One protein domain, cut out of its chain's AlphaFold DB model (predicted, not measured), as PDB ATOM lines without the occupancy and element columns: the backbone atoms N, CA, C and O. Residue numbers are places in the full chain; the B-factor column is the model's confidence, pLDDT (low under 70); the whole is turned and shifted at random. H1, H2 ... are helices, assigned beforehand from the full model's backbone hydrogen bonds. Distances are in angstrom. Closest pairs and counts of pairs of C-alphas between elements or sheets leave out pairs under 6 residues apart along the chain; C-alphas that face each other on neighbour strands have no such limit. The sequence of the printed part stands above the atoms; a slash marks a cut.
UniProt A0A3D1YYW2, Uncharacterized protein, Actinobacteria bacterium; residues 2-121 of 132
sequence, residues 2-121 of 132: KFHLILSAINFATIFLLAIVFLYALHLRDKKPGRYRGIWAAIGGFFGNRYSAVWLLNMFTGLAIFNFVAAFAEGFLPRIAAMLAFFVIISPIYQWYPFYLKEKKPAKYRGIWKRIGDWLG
ATOM      1  N   LYS A   2      56.532  62.785  68.379       73.12
ATOM      2  CA  LYS A   2      57.746  62.028  67.972       73.12
ATOM      3  C   LYS A   2      58.297  61.066  69.045       73.12
ATOM      4  O   LYS A   2      58.624  59.932  68.721       73.12
ATOM      5  N   PHE A   3      58.324  61.477  70.316       80.06
ATOM      6  CA  PHE A   3      58.795  60.634  71.427       80.06
ATOM      7  C   PHE A   3      57.948  59.363  71.631       80.06
ATOM      8  O   PHE A   3      58.493  58.267  71.719       80.06
ATOM      9  N   HIS A   4      56.614  59.482  71.627       78.00
ATOM     10  CA  HIS A   4      55.717  58.330  71.782       78.00
ATOM     11  C   HIS A   4      55.798  57.351  70.606       78.00
ATOM     12  O   HIS A   4      55.678  56.147  70.811       78.00
ATOM     13  N   LEU A   5      56.054  57.842  69.389       81.50
ATOM     14  CA  LEU A   5      56.270  56.988  68.218       81.50
ATOM     15  C   LEU A   5      57.580  56.197  68.324       81.50
ATOM     16  O   LEU A   5      57.580  54.996  68.065       81.50
ATOM     17  N   ILE A   6      58.669  56.833  68.766       84.81
ATOM     18  CA  ILE A   6      59.952  56.154  69.009       84.81
ATOM     19  C   ILE A   6      59.796  55.097  70.107       84.81
ATOM     20  O   ILE A   6      60.190  53.950  69.917       84.81
ATOM     21  N   LEU A   7      59.158  55.449  71.228       83.62
ATOM     22  CA  LEU A   7      58.897  54.509  72.319       83.62
ATOM     23  C   LEU A   7      58.024  53.331  71.859       83.62
ATOM     24  O   LEU A   7      58.279  52.186  72.222       83.62
ATOM     25  N   SER A   8      57.022  53.595  71.019       84.88
ATOM     26  CA  SER A   8      56.187  52.547  70.427       84.88
ATOM     27  C   SER A   8      57.000  51.621  69.527       84.88
ATOM     28  O   SER A   8      56.874  50.406  69.643       84.88
ATOM     29  N   ALA A   9      57.877  52.166  68.680       85.81
ATOM     30  CA  ALA A   9      58.756  51.370  67.827       85.81
ATOM     31  C   ALA A   9      59.700  50.479  68.650       85.81
ATOM     32  O   ALA A   9      59.837  49.294  68.350       85.81
ATOM     33  N   ILE A  10      60.284  51.014  69.730       88.00
ATOM     34  CA  ILE A  10      61.116  50.246  70.667       88.00
ATOM     35  C   ILE A  10      60.298  49.132  71.332       88.00
ATOM     36  O   ILE A  10      60.766  47.995  71.406       88.00
ATOM     37  N   ASN A  11      59.066  49.416  71.764       87.50
ATOM     38  CA  ASN A  11      58.181  48.411  72.353       87.50
ATOM     39  C   ASN A  11      57.869  47.283  71.362       87.50
ATOM     40  O   ASN A  11      58.020  46.112  71.706       87.50
ATOM     41  N   PHE A  12      57.501  47.607  70.119       87.00
ATOM     42  CA  PHE A  12      57.250  46.598  69.086       87.00
ATOM     43  C   PHE A  12      58.500  45.771  68.770       87.00
ATOM     44  O   PHE A  12      58.411  44.545  68.703       87.00
ATOM     45  N   ALA A  13      59.667  46.407  68.639       89.31
ATOM     46  CA  ALA A  13      60.934  45.711  68.419       89.31
ATOM     47  C   ALA A  13      61.272  44.767  69.584       89.31
ATOM     48  O   ALA A  13      61.663  43.623  69.364       89.31
ATOM     49  N   THR A  14      61.052  45.211  70.821       88.19
ATOM     50  CA  THR A  14      61.282  44.403  72.025       88.19
ATOM     51  C   THR A  14      60.363  43.186  72.056       88.19
ATOM     52  O   THR A  14      60.828  42.074  72.286       88.19
ATOM     53  N   ILE A  15      59.073  43.354  71.754       88.94
ATOM     54  CA  ILE A  15      58.116  42.238  71.688       88.94
ATOM     55  C   ILE A  15      58.495  41.257  70.586       88.94
ATOM     56  O   ILE A  15      58.424  40.047  70.794       88.94
ATOM     57  N   PHE A  16      58.929  41.756  69.431       88.12
ATOM     58  CA  PHE A  16      59.378  40.912  68.333       88.12
ATOM     59  C   PHE A  16      60.612  40.083  68.719       88.12
ATOM     60  O   PHE A  16      60.652  38.878  68.469       88.12
ATOM     61  N   LEU A  17      61.584  40.692  69.404       90.56
ATOM     62  CA  LEU A  17      62.752  39.987  69.937       90.56
ATOM     63  C   LEU A  17      62.357  38.945  70.991       90.56
ATOM     64  O   LEU A  17      62.823  37.808  70.921       90.56
ATOM     65  N   LEU A  18      61.459  39.286  71.920       86.81
ATOM     66  CA  LEU A  18      60.928  38.337  72.904       86.81
ATOM     67  C   LEU A  18      60.220  37.162  72.223       86.81
ATOM     68  O   LEU A  18      60.445  36.012  72.594       86.81
ATOM     69  N   ALA A  19      59.428  37.426  71.180       87.19
ATOM     70  CA  ALA A  19      58.778  36.386  70.393       87.19
ATOM     71  C   ALA A  19      59.804  35.440  69.764       87.19
ATOM     72  O   ALA A  19      59.660  34.227  69.891       87.19
ATOM     73  N   ILE A  20      60.870  35.967  69.153       88.00
ATOM     74  CA  ILE A  20      61.952  35.143  68.594       88.00
ATOM     75  C   ILE A  20      62.597  34.285  69.683       88.00
ATOM     76  O   ILE A  20      62.743  33.080  69.495       88.00
ATOM     77  N   VAL A  21      62.953  34.876  70.826       88.25
ATOM     78  CA  VAL A  21      63.602  34.166  71.939       88.25
ATOM     79  C   VAL A  21      62.713  33.035  72.462       88.25
ATOM     80  O   VAL A  21      63.182  31.905  72.624       88.25
ATOM     81  N   PHE A  22      61.422  33.297  72.674       86.62
ATOM     82  CA  PHE A  22      60.484  32.298  73.190       86.62
ATOM     83  C   PHE A  22      60.217  31.190  72.168       86.62
ATOM     84  O   PHE A  22      60.282  30.005  72.504       86.62
ATOM     85  N   LEU A  23      59.980  31.552  70.907       85.19
ATOM     86  CA  LEU A  23      59.777  30.589  69.825       85.19
ATOM     87  C   LEU A  23      61.027  29.739  69.586       85.19
ATOM     88  O   LEU A  23      60.910  28.545  69.310       85.19
ATOM     89  N   TYR A  24      62.219  30.317  69.734       87.62
ATOM     90  CA  TYR A  24      63.473  29.592  69.587       87.62
ATOM     91  C   TYR A  24      63.707  28.600  70.730       87.62
ATOM     92  O   TYR A  24      64.072  27.454  70.469       87.62
ATOM     93  N   ALA A  25      63.425  28.982  71.980       86.94
ATOM     94  CA  ALA A  25      63.493  28.063  73.117       86.94
ATOM     95  C   ALA A  25      62.568  26.847  72.915       86.94
ATOM     96  O   ALA A  25      62.984  25.703  73.115       86.94
ATOM     97  N   LEU A  26      61.342  27.081  72.431       85.88
ATOM     98  CA  LEU A  26      60.387  26.022  72.087       85.88
ATOM     99  C   LEU A  26      60.877  25.170  70.907       85.88
ATOM    100  O   LEU A  26      60.817  23.945  70.959       85.88
ATOM    101  N   HIS A  27      61.437  25.792  69.866       86.31
ATOM    102  CA  HIS A  27      62.026  25.072  68.739       86.31
ATOM    103  C   HIS A  27      63.165  24.141  69.178       86.31
ATOM    104  O   HIS A  27      63.210  22.986  68.751       86.31
ATOM    105  N   LEU A  28      64.072  24.613  70.038       87.12
ATOM    106  CA  LEU A  28      65.159  23.796  70.574       87.12
ATOM    107  C   LEU A  28      64.622  22.604  71.362       87.12
ATOM    108  O   LEU A  28      65.076  21.485  71.130       87.12
ATOM    109  N   ARG A  29      63.631  22.824  72.228       84.81
ATOM    110  CA  ARG A  29      62.979  21.755  72.992       84.81
ATOM    111  C   ARG A  29      62.414  20.666  72.083       84.81
ATOM    112  O   ARG A  29      62.632  19.486  72.333       84.81
ATOM    113  N   ASP A  30      61.726  21.068  71.018       84.62
ATOM    114  CA  ASP A  30      60.930  20.152  70.203       84.62
ATOM    115  C   ASP A  30      61.728  19.493  69.059       84.62
ATOM    116  O   ASP A  30      61.329  18.445  68.554       84.62
ATOM    117  N   LYS A  31      62.831  20.104  68.601       87.94
ATOM    118  CA  LYS A  31      63.609  19.630  67.436       87.94
ATOM    119  C   LYS A  31      65.068  19.306  67.731       87.94
ATOM    120  O   LYS A  31      65.675  18.560  66.968       87.94
ATOM    121  N   LYS A  32      65.663  19.882  68.777       89.50
ATOM    122  CA  LYS A  32      67.093  19.733  69.098       89.50
ATOM    123  C   LYS A  32      67.310  19.637  70.617       89.50
ATOM    124  O   LYS A  32      68.024  20.476  71.172       89.50
ATOM    125  N   PRO A  33      66.760  18.612  71.294       86.62
ATOM    126  CA  PRO A  33      66.791  18.517  72.756       86.62
ATOM    127  C   PRO A  33      68.215  18.503  73.332       86.62
ATOM    128  O   PRO A  33      68.446  19.042  74.408       86.62
ATOM    129  N   GLY A  34      69.211  18.006  72.585       88.38
ATOM    130  CA  GLY A  34      70.622  18.081  72.991       88.38
ATOM    131  C   GLY A  34      71.156  19.511  73.187       88.38
ATOM    132  O   GLY A  34      72.081  19.712  73.967       88.38
ATOM    133  N   ARG A  35      70.555  20.511  72.524       87.94
ATOM    134  CA  ARG A  35      70.873  21.944  72.666       87.94
ATOM    135  C   ARG A  35      69.921  22.683  73.615       87.94
ATOM    136  O   ARG A  35      70.159  23.847  73.927       87.94
ATOM    137  N   TYR A  36      68.856  22.030  74.080       89.88
ATOM    138  CA  TYR A  36      67.902  22.588  75.036       89.88
ATOM    139  C   TYR A  36      68.453  22.462  76.465       89.88
ATOM    140  O   TYR A  36      68.096  21.561  77.219       89.88
ATOM    141  N   ARG A  37      69.405  23.334  76.813       89.94
ATOM    142  CA  ARG A  37      70.098  23.359  78.113       89.94
ATOM    143  C   ARG A  37      70.372  24.798  78.557       89.94
ATOM    144  O   ARG A  37      70.285  25.726  77.752       89.94
ATOM    145  N   GLY A  38      70.706  24.979  79.836       92.31
ATOM    146  CA  GLY A  38      71.061  26.283  80.408       92.31
ATOM    147  C   GLY A  38      69.944  27.316  80.245       92.31
ATOM    148  O   GLY A  38      68.788  27.039  80.564       92.31
ATOM    149  N   ILE A  39      70.286  28.486  79.697       88.69
ATOM    150  CA  ILE A  39      69.357  29.611  79.498       88.69
ATOM    151  C   ILE A  39      68.127  29.196  78.673       88.69
ATOM    152  O   ILE A  39      67.008  29.558  79.024       88.69
ATOM    153  N   TRP A  40      68.287  28.370  77.635       89.56
ATOM    154  CA  TRP A  40      67.156  27.927  76.811       89.56
ATOM    155  C   TRP A  40      66.187  27.025  77.569       89.56
ATOM    156  O   TRP A  40      64.977  27.136  77.378       89.56
ATOM    157  N   ALA A  41      66.711  26.167  78.446       86.81
ATOM    158  CA  ALA A  41      65.893  25.308  79.293       86.81
ATOM    159  C   ALA A  41      65.162  26.107  80.379       86.81
ATOM    160  O   ALA A  41      64.002  25.815  80.659       86.81
ATOM    161  N   ALA A  42      65.798  27.142  80.934       87.12
ATOM    162  CA  ALA A  42      65.156  28.060  81.871       87.12
ATOM    163  C   ALA A  42      64.019  28.851  81.199       87.12
ATOM    164  O   ALA A  42      62.898  28.864  81.703       87.12
ATOM    165  N   ILE A  43      64.278  29.431  80.020       84.69
ATOM    166  CA  ILE A  43      63.277  30.175  79.242       84.69
ATOM    167  C   ILE A  43      62.118  29.256  78.845       84.69
ATOM    168  O   ILE A  43      60.970  29.563  79.137       84.69
ATOM    169  N   GLY A  44      62.387  28.109  78.215       81.19
ATOM    170  CA  GLY A  44      61.329  27.178  77.810       81.19
ATOM    171  C   GLY A  44      60.580  26.558  78.997       81.19
ATOM    172  O   GLY A  44      59.377  26.305  78.902       81.19
ATOM    173  N   GLY A  45      61.270  26.355  80.123       79.94
ATOM    174  CA  GLY A  45      60.706  25.859  81.376       79.94
ATOM    175  C   GLY A  45      59.732  26.838  82.028       79.94
ATOM    176  O   GLY A  45      58.695  26.396  82.512       79.94
ATOM    177  N   PHE A  46      60.007  28.146  81.959       81.69
ATOM    178  CA  PHE A  46      59.117  29.194  82.477       81.69
ATOM    179  C   PHE A  46      57.717  29.138  81.851       81.69
ATOM    180  O   PHE A  46      56.715  29.322  82.534       81.69
ATOM    181  N   PHE A  47      57.631  28.834  80.554       76.62
ATOM    182  CA  PHE A  47      56.350  28.756  79.849       76.62
ATOM    183  C   PHE A  47      55.628  27.426  80.046       76.62
ATOM    184  O   PHE A  47      54.402  27.368  79.949       76.62
ATOM    185  N   GLY A  48      56.367  26.337  80.262       74.00
ATOM    186  CA  GLY A  48      55.841  24.972  80.305       74.00
ATOM    187  C   GLY A  48      55.366  24.459  78.937       74.00
ATOM    188  O   GLY A  48      55.826  23.421  78.461       74.00
ATOM    189  N   ASN A  49      54.493  25.193  78.245       78.88
ATOM    190  CA  ASN A  49      53.934  24.834  76.943       78.88
ATOM    191  C   ASN A  49      53.884  26.031  75.965       78.88
ATOM    192  O   ASN A  49      54.139  27.180  76.324       78.88
ATOM    193  N   ARG A  50      53.580  25.736  74.693       84.06
ATOM    194  CA  ARG A  50      53.529  26.738  73.612       84.06
ATOM    195  C   ARG A  50      52.365  27.722  73.802       84.06
ATOM    196  O   ARG A  50      52.509  28.896  73.477       84.06
ATOM    197  N   TYR A  51      51.248  27.260  74.364       82.25
ATOM    198  CA  TYR A  51      50.065  28.079  74.625       82.25
ATOM    199  C   TYR A  51      50.360  29.202  75.632       82.25
ATOM    200  O   TYR A  51      50.081  30.363  75.346       82.25
ATOM    201  N   SER A  52      51.019  28.894  76.751       81.19
ATOM    202  CA  SER A  52      51.446  29.876  77.756       81.19
ATOM    203  C   SER A  52      52.418  30.911  77.185       81.19
ATOM    204  O   SER A  52      52.310  32.096  77.492       81.19
ATOM    205  N   ALA A  53      53.344  30.490  76.314       84.06
ATOM    206  CA  ALA A  53      54.261  31.409  75.638       84.06
ATOM    207  C   ALA A  53      53.510  32.396  74.730       84.06
ATOM    208  O   ALA A  53      53.761  33.600  74.771       84.06
ATOM    209  N   VAL A  54      52.540  31.907  73.954       85.50
ATOM    210  CA  VAL A  54      51.676  32.756  73.119       85.50
ATOM    211  C   VAL A  54      50.789  33.663  73.967       85.50
ATOM    212  O   VAL A  54      50.554  34.808  73.588       85.50
ATOM    213  N   TRP A  55      50.322  33.195  75.123       85.44
ATOM    214  CA  TRP A  55      49.540  34.008  76.047       85.44
ATOM    215  C   TRP A  55      50.356  35.166  76.628       85.44
ATOM    216  O   TRP A  55      49.876  36.299  76.638       85.44
ATOM    217  N   LEU A  56      51.617  34.938  77.004       85.69
ATOM    218  CA  LEU A  56      52.487  36.022  77.461       85.69
ATOM    219  C   LEU A  56      52.800  37.024  76.338       85.69
ATOM    220  O   LEU A  56      52.743  38.233  76.559       85.69
ATOM    221  N   LEU A  57      53.080  36.547  75.120       87.81
ATOM    222  CA  LEU A  57      53.270  37.432  73.963       87.81
ATOM    223  C   LEU A  57      52.028  38.278  73.683       87.81
ATOM    224  O   LEU A  57      52.141  39.457  73.351       87.81
ATOM    225  N   ASN A  58      50.844  37.699  73.864       89.50
ATOM    226  CA  ASN A  58      49.577  38.401  73.739       89.50
ATOM    227  C   ASN A  58      49.431  39.503  74.806       89.50
ATOM    228  O   ASN A  58      49.103  40.637  74.465       89.50
ATOM    229  N   MET A  59      49.779  39.224  76.070       89.62
ATOM    230  CA  MET A  59      49.803  40.242  77.133       89.62
ATOM    231  C   MET A  59      50.724  41.417  76.784       89.62
ATOM    232  O   MET A  59      50.303  42.575  76.837       89.62
ATOM    233  N   PHE A  60      51.955  41.134  76.350       90.25
ATOM    234  CA  PHE A  60      52.883  42.183  75.925       90.25
ATOM    235  C   PHE A  60      52.377  42.958  74.705       90.25
ATOM    236  O   PHE A  60      52.539  44.174  74.644       90.25
ATOM    237  N   THR A  61      51.719  42.287  73.759       91.25
ATOM    238  CA  THR A  61      51.123  42.946  72.587       91.25
ATOM    239  C   THR A  61      50.021  43.920  73.003       91.25
ATOM    240  O   THR A  61      49.991  45.045  72.508       91.25
ATOM    241  N   GLY A  62      49.170  43.550  73.967       92.12
ATOM    242  CA  GLY A  62      48.175  44.459  74.538       92.12
ATOM    243  C   GLY A  62      48.809  45.704  75.170       92.12
ATOM    244  O   GLY A  62      48.367  46.822  74.907       92.12
ATOM    245  N   LEU A  63      49.903  45.533  75.920       90.12
ATOM    246  CA  LEU A  63      50.670  46.652  76.485       90.12
ATOM    247  C   LEU A  63      51.302  47.540  75.401       90.12
ATOM    248  O   LEU A  63      51.312  48.765  75.531       90.12
ATOM    249  N   ALA A  64      51.798  46.960  74.306       90.81
ATOM    250  CA  ALA A  64      52.284  47.749  73.176       90.81
ATOM    251  C   ALA A  64      51.169  48.543  72.498       90.81
ATOM    252  O   ALA A  64      51.392  49.701  72.164       90.81
ATOM    253  N   ILE A  65      49.971  47.974  72.344       92.38
ATOM    254  CA  ILE A  65      48.809  48.691  71.799       92.38
ATOM    255  C   ILE A  65      48.424  49.860  72.709       92.38
ATOM    256  O   ILE A  65      48.218  50.969  72.217       92.38
ATOM    257  N   PHE A  66      48.398  49.646  74.027       91.06
ATOM    258  CA  PHE A  66      48.161  50.709  75.004       91.06
ATOM    259  C   PHE A  66      49.150  51.876  74.820       91.06
ATOM    260  O   PHE A  66      48.745  53.039  74.732       91.06
ATOM    261  N   ASN A  67      50.444  51.567  74.704       89.12
ATOM    262  CA  ASN A  67      51.498  52.565  74.503       89.12
ATOM    263  C   ASN A  67      51.461  53.204  73.107       89.12
ATOM    264  O   ASN A  67      51.770  54.384  72.969       89.12
ATOM    265  N   PHE A  68      51.057  52.457  72.083       90.56
ATOM    266  CA  PHE A  68      50.912  52.965  70.723       90.56
ATOM    267  C   PHE A  68      49.794  54.002  70.634       90.56
ATOM    268  O   PHE A  68      49.987  55.083  70.085       90.56
ATOM    269  N   VAL A  69      48.643  53.721  71.244       91.31
ATOM    270  CA  VAL A  69      47.496  54.640  71.269       91.31
ATOM    271  C   VAL A  69      47.840  55.926  72.020       91.31
ATOM    272  O   VAL A  69      47.348  56.992  71.656       91.31
ATOM    273  N   ALA A  70      48.758  55.872  72.991       87.56
ATOM    274  CA  ALA A  70      49.273  57.063  73.665       87.56
ATOM    275  C   ALA A  70      49.941  58.077  72.719       87.56
ATOM    276  O   ALA A  70      50.055  59.245  73.082       87.56
ATOM    277  N   ALA A  71      50.373  57.661  71.524       86.81
ATOM    278  CA  ALA A  71      50.931  58.566  70.521       86.81
ATOM    279  C   ALA A  71      49.870  59.412  69.793       86.81
ATOM    280  O   ALA A  71      50.237  60.426  69.198       86.81
ATOM    281  N   PHE A  72      48.594  59.009  69.845       88.06
ATOM    282  CA  PHE A  72      47.492  59.601  69.073       88.06
ATOM    283  C   PHE A  72      46.335  60.108  69.938       88.06
ATOM    284  O   PHE A  72      45.613  61.002  69.511       88.06
ATOM    285  N   ALA A  73      46.148  59.545  71.133       88.25
ATOM    286  CA  ALA A  73      45.068  59.903  72.040       88.25
ATOM    287  C   ALA A  73      45.599  60.278  73.430       88.25
ATOM    288  O   ALA A  73      46.361  59.539  74.076       88.25
ATOM    289  N   GLU A  74      45.147  61.435  73.904       83.81
ATOM    290  CA  GLU A  74      45.343  61.873  75.279       83.81
ATOM    291  C   GLU A  74      44.315  61.203  76.201       83.81
ATOM    292  O   GLU A  74      43.192  60.892  75.806       83.81
ATOM    293  N   GLY A  75      44.723  60.941  77.441       87.25
ATOM    294  CA  GLY A  75      43.884  60.266  78.426       87.25
ATOM    295  C   GLY A  75      44.037  58.742  78.462       87.25
ATOM    296  O   GLY A  75      44.472  58.078  77.521       87.25
ATOM    297  N   PHE A  76      43.697  58.182  79.619       91.50
ATOM    298  CA  PHE A  76      43.851  56.761  79.930       91.50
ATOM    299  C   PHE A  76      42.775  55.885  79.266       91.50
ATOM    300  O   PHE A  76      43.072  54.786  78.798       91.50
ATOM    301  N   LEU A  77      41.539  56.392  79.177       95.50
ATOM    302  CA  LEU A  77      40.380  55.643  78.679       95.50
ATOM    303  C   LEU A  77      40.543  55.140  77.231       95.50
ATOM    304  O   LEU A  77      40.354  53.940  77.025       95.50
ATOM    305  N   PRO A  78      40.954  55.963  76.241       94.00
ATOM    306  CA  PRO A  78      41.144  55.478  74.870       94.00
ATOM    307  C   PRO A  78      42.199  54.368  74.764       94.00
ATOM    308  O   PRO A  78      42.051  53.431  73.980       94.00
ATOM    309  N   ARG A  79      43.252  54.440  75.588       93.44
ATOM    310  CA  ARG A  79      44.358  53.471  75.598       93.44
ATOM    311  C   ARG A  79      43.911  52.121  76.152       93.44
ATOM    312  O   ARG A  79      44.191  51.088  75.548       93.44
ATOM    313  N   ILE A  80      43.179  52.129  77.271       95.06
ATOM    314  CA  ILE A  80      42.585  50.911  77.839       95.06
ATOM    315  C   ILE A  80      41.539  50.327  76.896       95.06
ATOM    316  O   ILE A  80      41.557  49.123  76.666       95.06
ATOM    317  N   ALA A  81      40.669  51.152  76.312       95.12
ATOM    318  CA  ALA A  81      39.654  50.682  75.374       95.12
ATOM    319  C   ALA A  81      40.284  49.944  74.183       95.12
ATOM    320  O   ALA A  81      39.846  48.848  73.844       95.12
ATOM    321  N   ALA A  82      41.358  50.485  73.600       94.75
ATOM    322  CA  ALA A  82      42.087  49.831  72.514       94.75
ATOM    323  C   ALA A  82      42.742  48.506  72.947       94.75
ATOM    324  O   ALA A  82      42.645  47.503  72.238       94.75
ATOM    325  N   MET A  83      43.368  48.475  74.128       95.06
ATOM    326  CA  MET A  83      43.952  47.254  74.692       95.06
ATOM    327  C   MET A  83      42.884  46.176  74.955       95.06
ATOM    328  O   MET A  83      43.078  45.013  74.606       95.06
ATOM    329  N   LEU A  84      41.738  46.549  75.529       94.44
ATOM    330  CA  LEU A  84      40.623  45.634  75.786       94.44
ATOM    331  C   LEU A  84      39.983  45.143  74.488       94.44
ATOM    332  O   LEU A  84      39.717  43.950  74.359       94.44
ATOM    333  N   ALA A  85      39.796  46.020  73.501       93.75
ATOM    334  CA  ALA A  85      39.308  45.634  72.181       93.75
ATOM    335  C   ALA A  85      40.229  44.589  71.536       93.75
ATOM    336  O   ALA A  85      39.754  43.594  70.989       93.75
ATOM    337  N   PHE A  86      41.548  44.745  71.668       94.25
ATOM    338  CA  PHE A  86      42.500  43.731  71.225       94.25
ATOM    339  C   PHE A  86      42.314  42.393  71.959       94.25
ATOM    340  O   PHE A  86      42.247  41.351  71.301       94.25
ATOM    341  N   PHE A  87      42.166  42.396  73.287       91.94
ATOM    342  CA  PHE A  87      41.982  41.161  74.056       91.94
ATOM    343  C   PHE A  87      40.648  40.453  73.811       91.94
ATOM    344  O   PHE A  87      40.599  39.226  73.878       91.94
ATOM    345  N   VAL A  88      39.581  41.196  73.520       90.19
ATOM    346  CA  VAL A  88      38.234  40.642  73.320       90.19
ATOM    347  C   VAL A  88      37.996  40.230  71.870       90.19
ATOM    348  O   VAL A  88      37.310  39.244  71.619       90.19
ATOM    349  N   ILE A  89      38.562  40.955  70.905       88.56
ATOM    350  CA  ILE A  89      38.258  40.750  69.484       88.56
ATOM    351  C   ILE A  89      39.391  39.997  68.793       88.56
ATOM    352  O   ILE A  89      39.159  38.972  68.161       88.56
ATOM    353  N   ILE A  90      40.627  40.484  68.910       87.88
ATOM    354  CA  ILE A  90      41.750  39.992  68.102       87.88
ATOM    355  C   ILE A  90      42.384  38.753  68.736       87.88
ATOM    356  O   ILE A  90      42.567  37.737  68.068       87.88
ATOM    357  N   SER A  91      42.667  38.810  70.037       87.81
ATOM    358  CA  SER A  91      43.253  37.717  70.825       87.81
ATOM    359  C   SER A  91      42.536  36.366  70.652       87.81
ATOM    360  O   SER A  91      43.198  35.366  70.340       87.81
ATOM    361  N   PRO A  92      41.193  36.290  70.744       84.12
ATOM    362  CA  PRO A  92      40.494  35.016  70.623       84.12
ATOM    363  C   PRO A  92      40.571  34.407  69.220       84.12
ATOM    364  O   PRO A  92      40.535  33.183  69.078       84.12
ATOM    365  N   ILE A  93      40.737  35.231  68.181       84.62
ATOM    366  CA  ILE A  93      40.795  34.761  66.793       84.62
ATOM    367  C   ILE A  93      42.010  33.866  66.560       84.62
ATOM    368  O   ILE A  93      41.897  32.873  65.860       84.62
ATOM    369  N   TYR A  94      43.175  34.156  67.126       78.94
ATOM    370  CA  TYR A  94      44.346  33.299  66.897       78.94
ATOM    371  C   TYR A  94      44.580  32.286  68.021       78.94
ATOM    372  O   TYR A  94      45.196  31.252  67.768       78.94
ATOM    373  N   GLN A  95      44.067  32.530  69.232       82.56
ATOM    374  CA  GLN A  95      44.225  31.595  70.353       82.56
ATOM    375  C   GLN A  95      43.127  30.533  70.436       82.56
ATOM    376  O   GLN A  95      43.420  29.409  70.822       82.56
ATOM    377  N   TRP A  96      41.877  30.856  70.095       83.31
ATOM    378  CA  TRP A  96      40.725  29.972  70.331       83.31
ATOM    379  C   TRP A  96      40.075  29.483  69.044       83.31
ATOM    380  O   TRP A  96      39.618  28.341  68.975       83.31
ATOM    381  N   TYR A  97      40.071  30.302  67.993       87.19
ATOM    382  CA  TYR A  97      39.460  29.929  66.720       87.19
ATOM    383  C   TYR A  97      40.030  28.646  66.087       87.19
ATOM    384  O   TYR A  97      39.223  27.855  65.596       87.19
ATOM    385  N   PRO A  98      41.354  28.355  66.119       86.94
ATOM    386  CA  PRO A  98      41.862  27.077  65.618       86.94
ATOM    387  C   PRO A  98      41.203  25.876  66.313       86.94
ATOM    388  O   PRO A  98      40.824  24.912  65.649       86.94
ATOM    389  N   PHE A  99      40.997  25.959  67.631       86.06
ATOM    390  CA  PHE A  99      40.350  24.911  68.424       86.06
ATOM    391  C   PHE A  99      38.853  24.834  68.161       86.06
ATOM    392  O   PHE A  99      38.323  23.743  67.968       86.06
ATOM    393  N   TYR A 100      38.178  25.979  68.053       87.75
ATOM    394  CA  TYR A 100      36.780  26.022  67.635       87.75
ATOM    395  C   TYR A 100      36.581  25.353  66.267       87.75
ATOM    396  O   TYR A 100      35.654  24.564  66.092       87.75
ATOM    397  N   LEU A 101      37.459  25.623  65.296       88.88
ATOM    398  CA  LEU A 101      37.408  24.969  63.989       88.88
ATOM    399  C   LEU A 101      37.664  23.465  64.103       88.88
ATOM    400  O   LEU A 101      36.918  22.697  63.500       88.88
ATOM    401  N   LYS A 102      38.660  23.045  64.892       87.31
ATOM    402  CA  LYS A 102      38.967  21.626  65.133       87.31
ATOM    403  C   LYS A 102      37.759  20.879  65.716       87.31
ATOM    404  O   LYS A 102      37.434  19.803  65.231       87.31
ATOM    405  N   GLU A 103      37.075  21.458  66.706       87.69
ATOM    406  CA  GLU A 103      35.975  20.806  67.435       87.69
ATOM    407  C   GLU A 103      34.607  20.928  66.746       87.69
ATOM    408  O   GLU A 103      33.830  19.978  66.735       87.69
ATOM    409  N   LYS A 104      34.266  22.102  66.202       89.81
ATOM    410  CA  LYS A 104      32.901  22.407  65.732       89.81
ATOM    411  C   LYS A 104      32.756  22.421  64.217       89.81
ATOM    412  O   LYS A 104      31.645  22.268  63.717       89.81
ATOM    413  N   LYS A 105      33.838  22.654  63.469       90.56
ATOM    414  CA  LYS A 105      33.814  22.765  61.999       90.56
ATOM    415  C   LYS A 105      35.051  22.101  61.377       90.56
ATOM    416  O   LYS A 105      35.811  22.790  60.690       90.56
ATOM    417  N   PRO A 106      35.250  20.780  61.549       89.56
ATOM    418  CA  PRO A 106      36.476  20.094  61.130       89.56
ATOM    419  C   PRO A 106      36.756  20.226  59.627       89.56
ATOM    420  O   PRO A 106      37.906  20.377  59.228       89.56
ATOM    421  N   ALA A 107      35.718  20.314  58.787       92.06
ATOM    422  CA  ALA A 107      35.863  20.587  57.351       92.06
ATOM    423  C   ALA A 107      36.567  21.930  57.039       92.06
ATOM    424  O   ALA A 107      37.165  22.099  55.975       92.06
ATOM    425  N   LYS A 108      36.507  22.899  57.962       89.81
ATOM    426  CA  LYS A 108      37.179  24.205  57.872       89.81
ATOM    427  C   LYS A 108      38.531  24.232  58.602       89.81
ATOM    428  O   LYS A 108      39.278  25.192  58.422       89.81
ATOM    429  N   TYR A 109      38.880  23.196  59.369       91.44
ATOM    430  CA  TYR A 109      40.175  23.057  60.040       91.44
ATOM    431  C   TYR A 109      41.265  22.610  59.051       91.44
ATOM    432  O   TYR A 109      41.697  21.459  59.007       91.44
ATOM    433  N   ARG A 110      41.693  23.541  58.196       91.81
ATOM    434  CA  ARG A 110      42.668  23.311  57.120       91.81
ATOM    435  C   ARG A 110      43.584  24.518  56.919       91.81
ATOM    436  O   ARG A 110      43.308  25.609  57.415       91.81
ATOM    437  N   GLY A 111      44.679  24.326  56.186       92.56
ATOM    438  CA  GLY A 111      45.620  25.400  55.852       92.56
ATOM    439  C   GLY A 111      46.266  26.037  57.087       92.56
ATOM    440  O   GLY A 111      46.809  25.332  57.938       92.56
ATOM    441  N   ILE A 112      46.208  27.371  57.175       88.06
ATOM    442  CA  ILE A 112      46.830  28.158  58.255       88.06
ATOM    443  C   ILE A 112      46.253  27.777  59.622       88.06
ATOM    444  O   ILE A 112      47.017  27.546  60.555       88.06
ATOM    445  N   TRP A 113      44.931  27.622  59.733       88.38
ATOM    446  CA  TRP A 113      44.282  27.286  61.003       88.38
ATOM    447  C   TRP A 113      44.723  25.934  61.552       88.38
ATOM    448  O   TRP A 113      44.973  25.819  62.748       88.38
ATOM    449  N   LYS A 114      44.898  24.943  60.670       87.75
ATOM    450  CA  LYS A 114      45.443  23.638  61.052       87.75
ATOM    451  C   LYS A 114      46.885  23.755  61.543       87.75
ATOM    452  O   LYS A 114      47.210  23.235  62.601       87.75
ATOM    453  N   ARG A 115      47.739  24.490  60.820       87.56
ATOM    454  CA  ARG A 115      49.140  24.706  61.228       87.56
ATOM    455  C   ARG A 115      49.241  25.379  62.595       87.56
ATOM    456  O   ARG A 115      50.040  24.944  63.414       87.56
ATOM    457  N   ILE A 116      48.435  26.415  62.838       85.19
ATOM    458  CA  ILE A 116      48.416  27.132  64.117       85.19
ATOM    459  C   ILE A 116      47.891  26.226  65.233       85.19
ATOM    460  O   ILE A 116      48.541  26.123  66.266       85.19
ATOM    461  N   GLY A 117      46.755  25.549  65.033       86.06
ATOM    462  CA  GLY A 117      46.151  24.686  66.053       86.06
ATOM    463  C   GLY A 117      47.028  23.489  66.421       86.06
ATOM    464  O   GLY A 117      47.277  23.249  67.601       86.06
ATOM    465  N   ASP A 118      47.574  22.789  65.423       86.88
ATOM    466  CA  ASP A 118      48.474  21.649  65.639       86.88
ATOM    467  C   ASP A 118      49.785  22.102  66.303       86.88
ATOM    468  O   ASP A 118      50.360  21.384  67.122       86.88
ATOM    469  N   TRP A 119      50.262  23.313  65.985       84.94
ATOM    470  CA  TRP A 119      51.435  23.881  66.639       84.94
ATOM    471  C   TRP A 119      51.148  24.339  68.071       84.94
ATOM    472  O   TRP A 119      51.965  24.071  68.943       84.94
ATOM    473  N   LEU A 120      50.018  24.982  68.362       82.88
ATOM    474  CA  LEU A 120      49.675  25.388  69.731       82.88
ATOM    475  C   LEU A 120      49.540  24.178  70.671       82.88
ATOM    476  O   LEU A 120      49.895  24.283  71.846       82.88
ATOM    477  N   GLY A 121      49.109  23.029  70.141       76.94
ATOM    478  CA  GLY A 121      48.807  21.838  70.933       76.94
ATOM    479  C   GLY A 121      47.480  21.982  71.678       76.94
ATOM    480  O   GLY A 121      46.797  22.994  71.559       76.94
TER     481      GLY A 121
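Overview. This is residues 2 to 121 of the 132 residues of an uncharacterized protein of Actinobacteria bacterium (UniProt A0A3D1YYW2). Three long helices, H1, H3 and H4, lie side by side in a flat row with H3 in the middle, each running opposite to its neighbour. The short helices gather at one end of the row: H2 crosses H1 there, and H5 and H6 form a crossed pair beyond H4. The printed part has 120 residues, with six named helices, H1 to H6 along the chain, and no named strand: all helix. It is loose, with a radius of gyration of the C-alphas of 16.9 A, and spans 48 by 41 by 20 A.

Arrangement. Start with H1, residues 2 to 31; it touches H3, residues 50 to 69, at a shallow tilt of 5 degrees, opposite ways, C-alphas 8 and 68 being closest at 5.3 A. H3, the hub, forms a helical hairpin with H4, residues 76 to 95, closest at C-alphas 66 and 79, 4.7 A. H2, residues 39 to 47, touches residues 22 to 29 of H1, about perpendicular at 82 degrees, closest at C-alphas 25 and 40, 5.2 A. H5, residues 97 to 104, touches H6, residues 112 to 120, closest at C-alphas 98 and 117, 4.9 A. H3 and H6 only just touch, only at their ends, with 3 pairs of C-alphas within 8 A, the closest Tyr 51 and Leu 120 at 5.6 A. Every O i to N i+4 pair is within hydrogen-bond range in H1, H3, H5 and H6, against 4 of 5 in H2 and 12 of 16 in H4.

Along the chain. Find C-alpha 2 at (57.746, 62.028, 67.972), where H1 begins its 42.8 A. H3 measures 28.6 A; H4, 26.9 A, has a kink of 26 degrees near residue 89. H6 ends at C-alpha 120, (49.675, 25.388, 69.731).

Size, cuts and confidence. C-alphas 34 and 74 are farthest apart, 50.6 A. The printed part has no cut, no link is long, and no printed residue is under pLDDT 70.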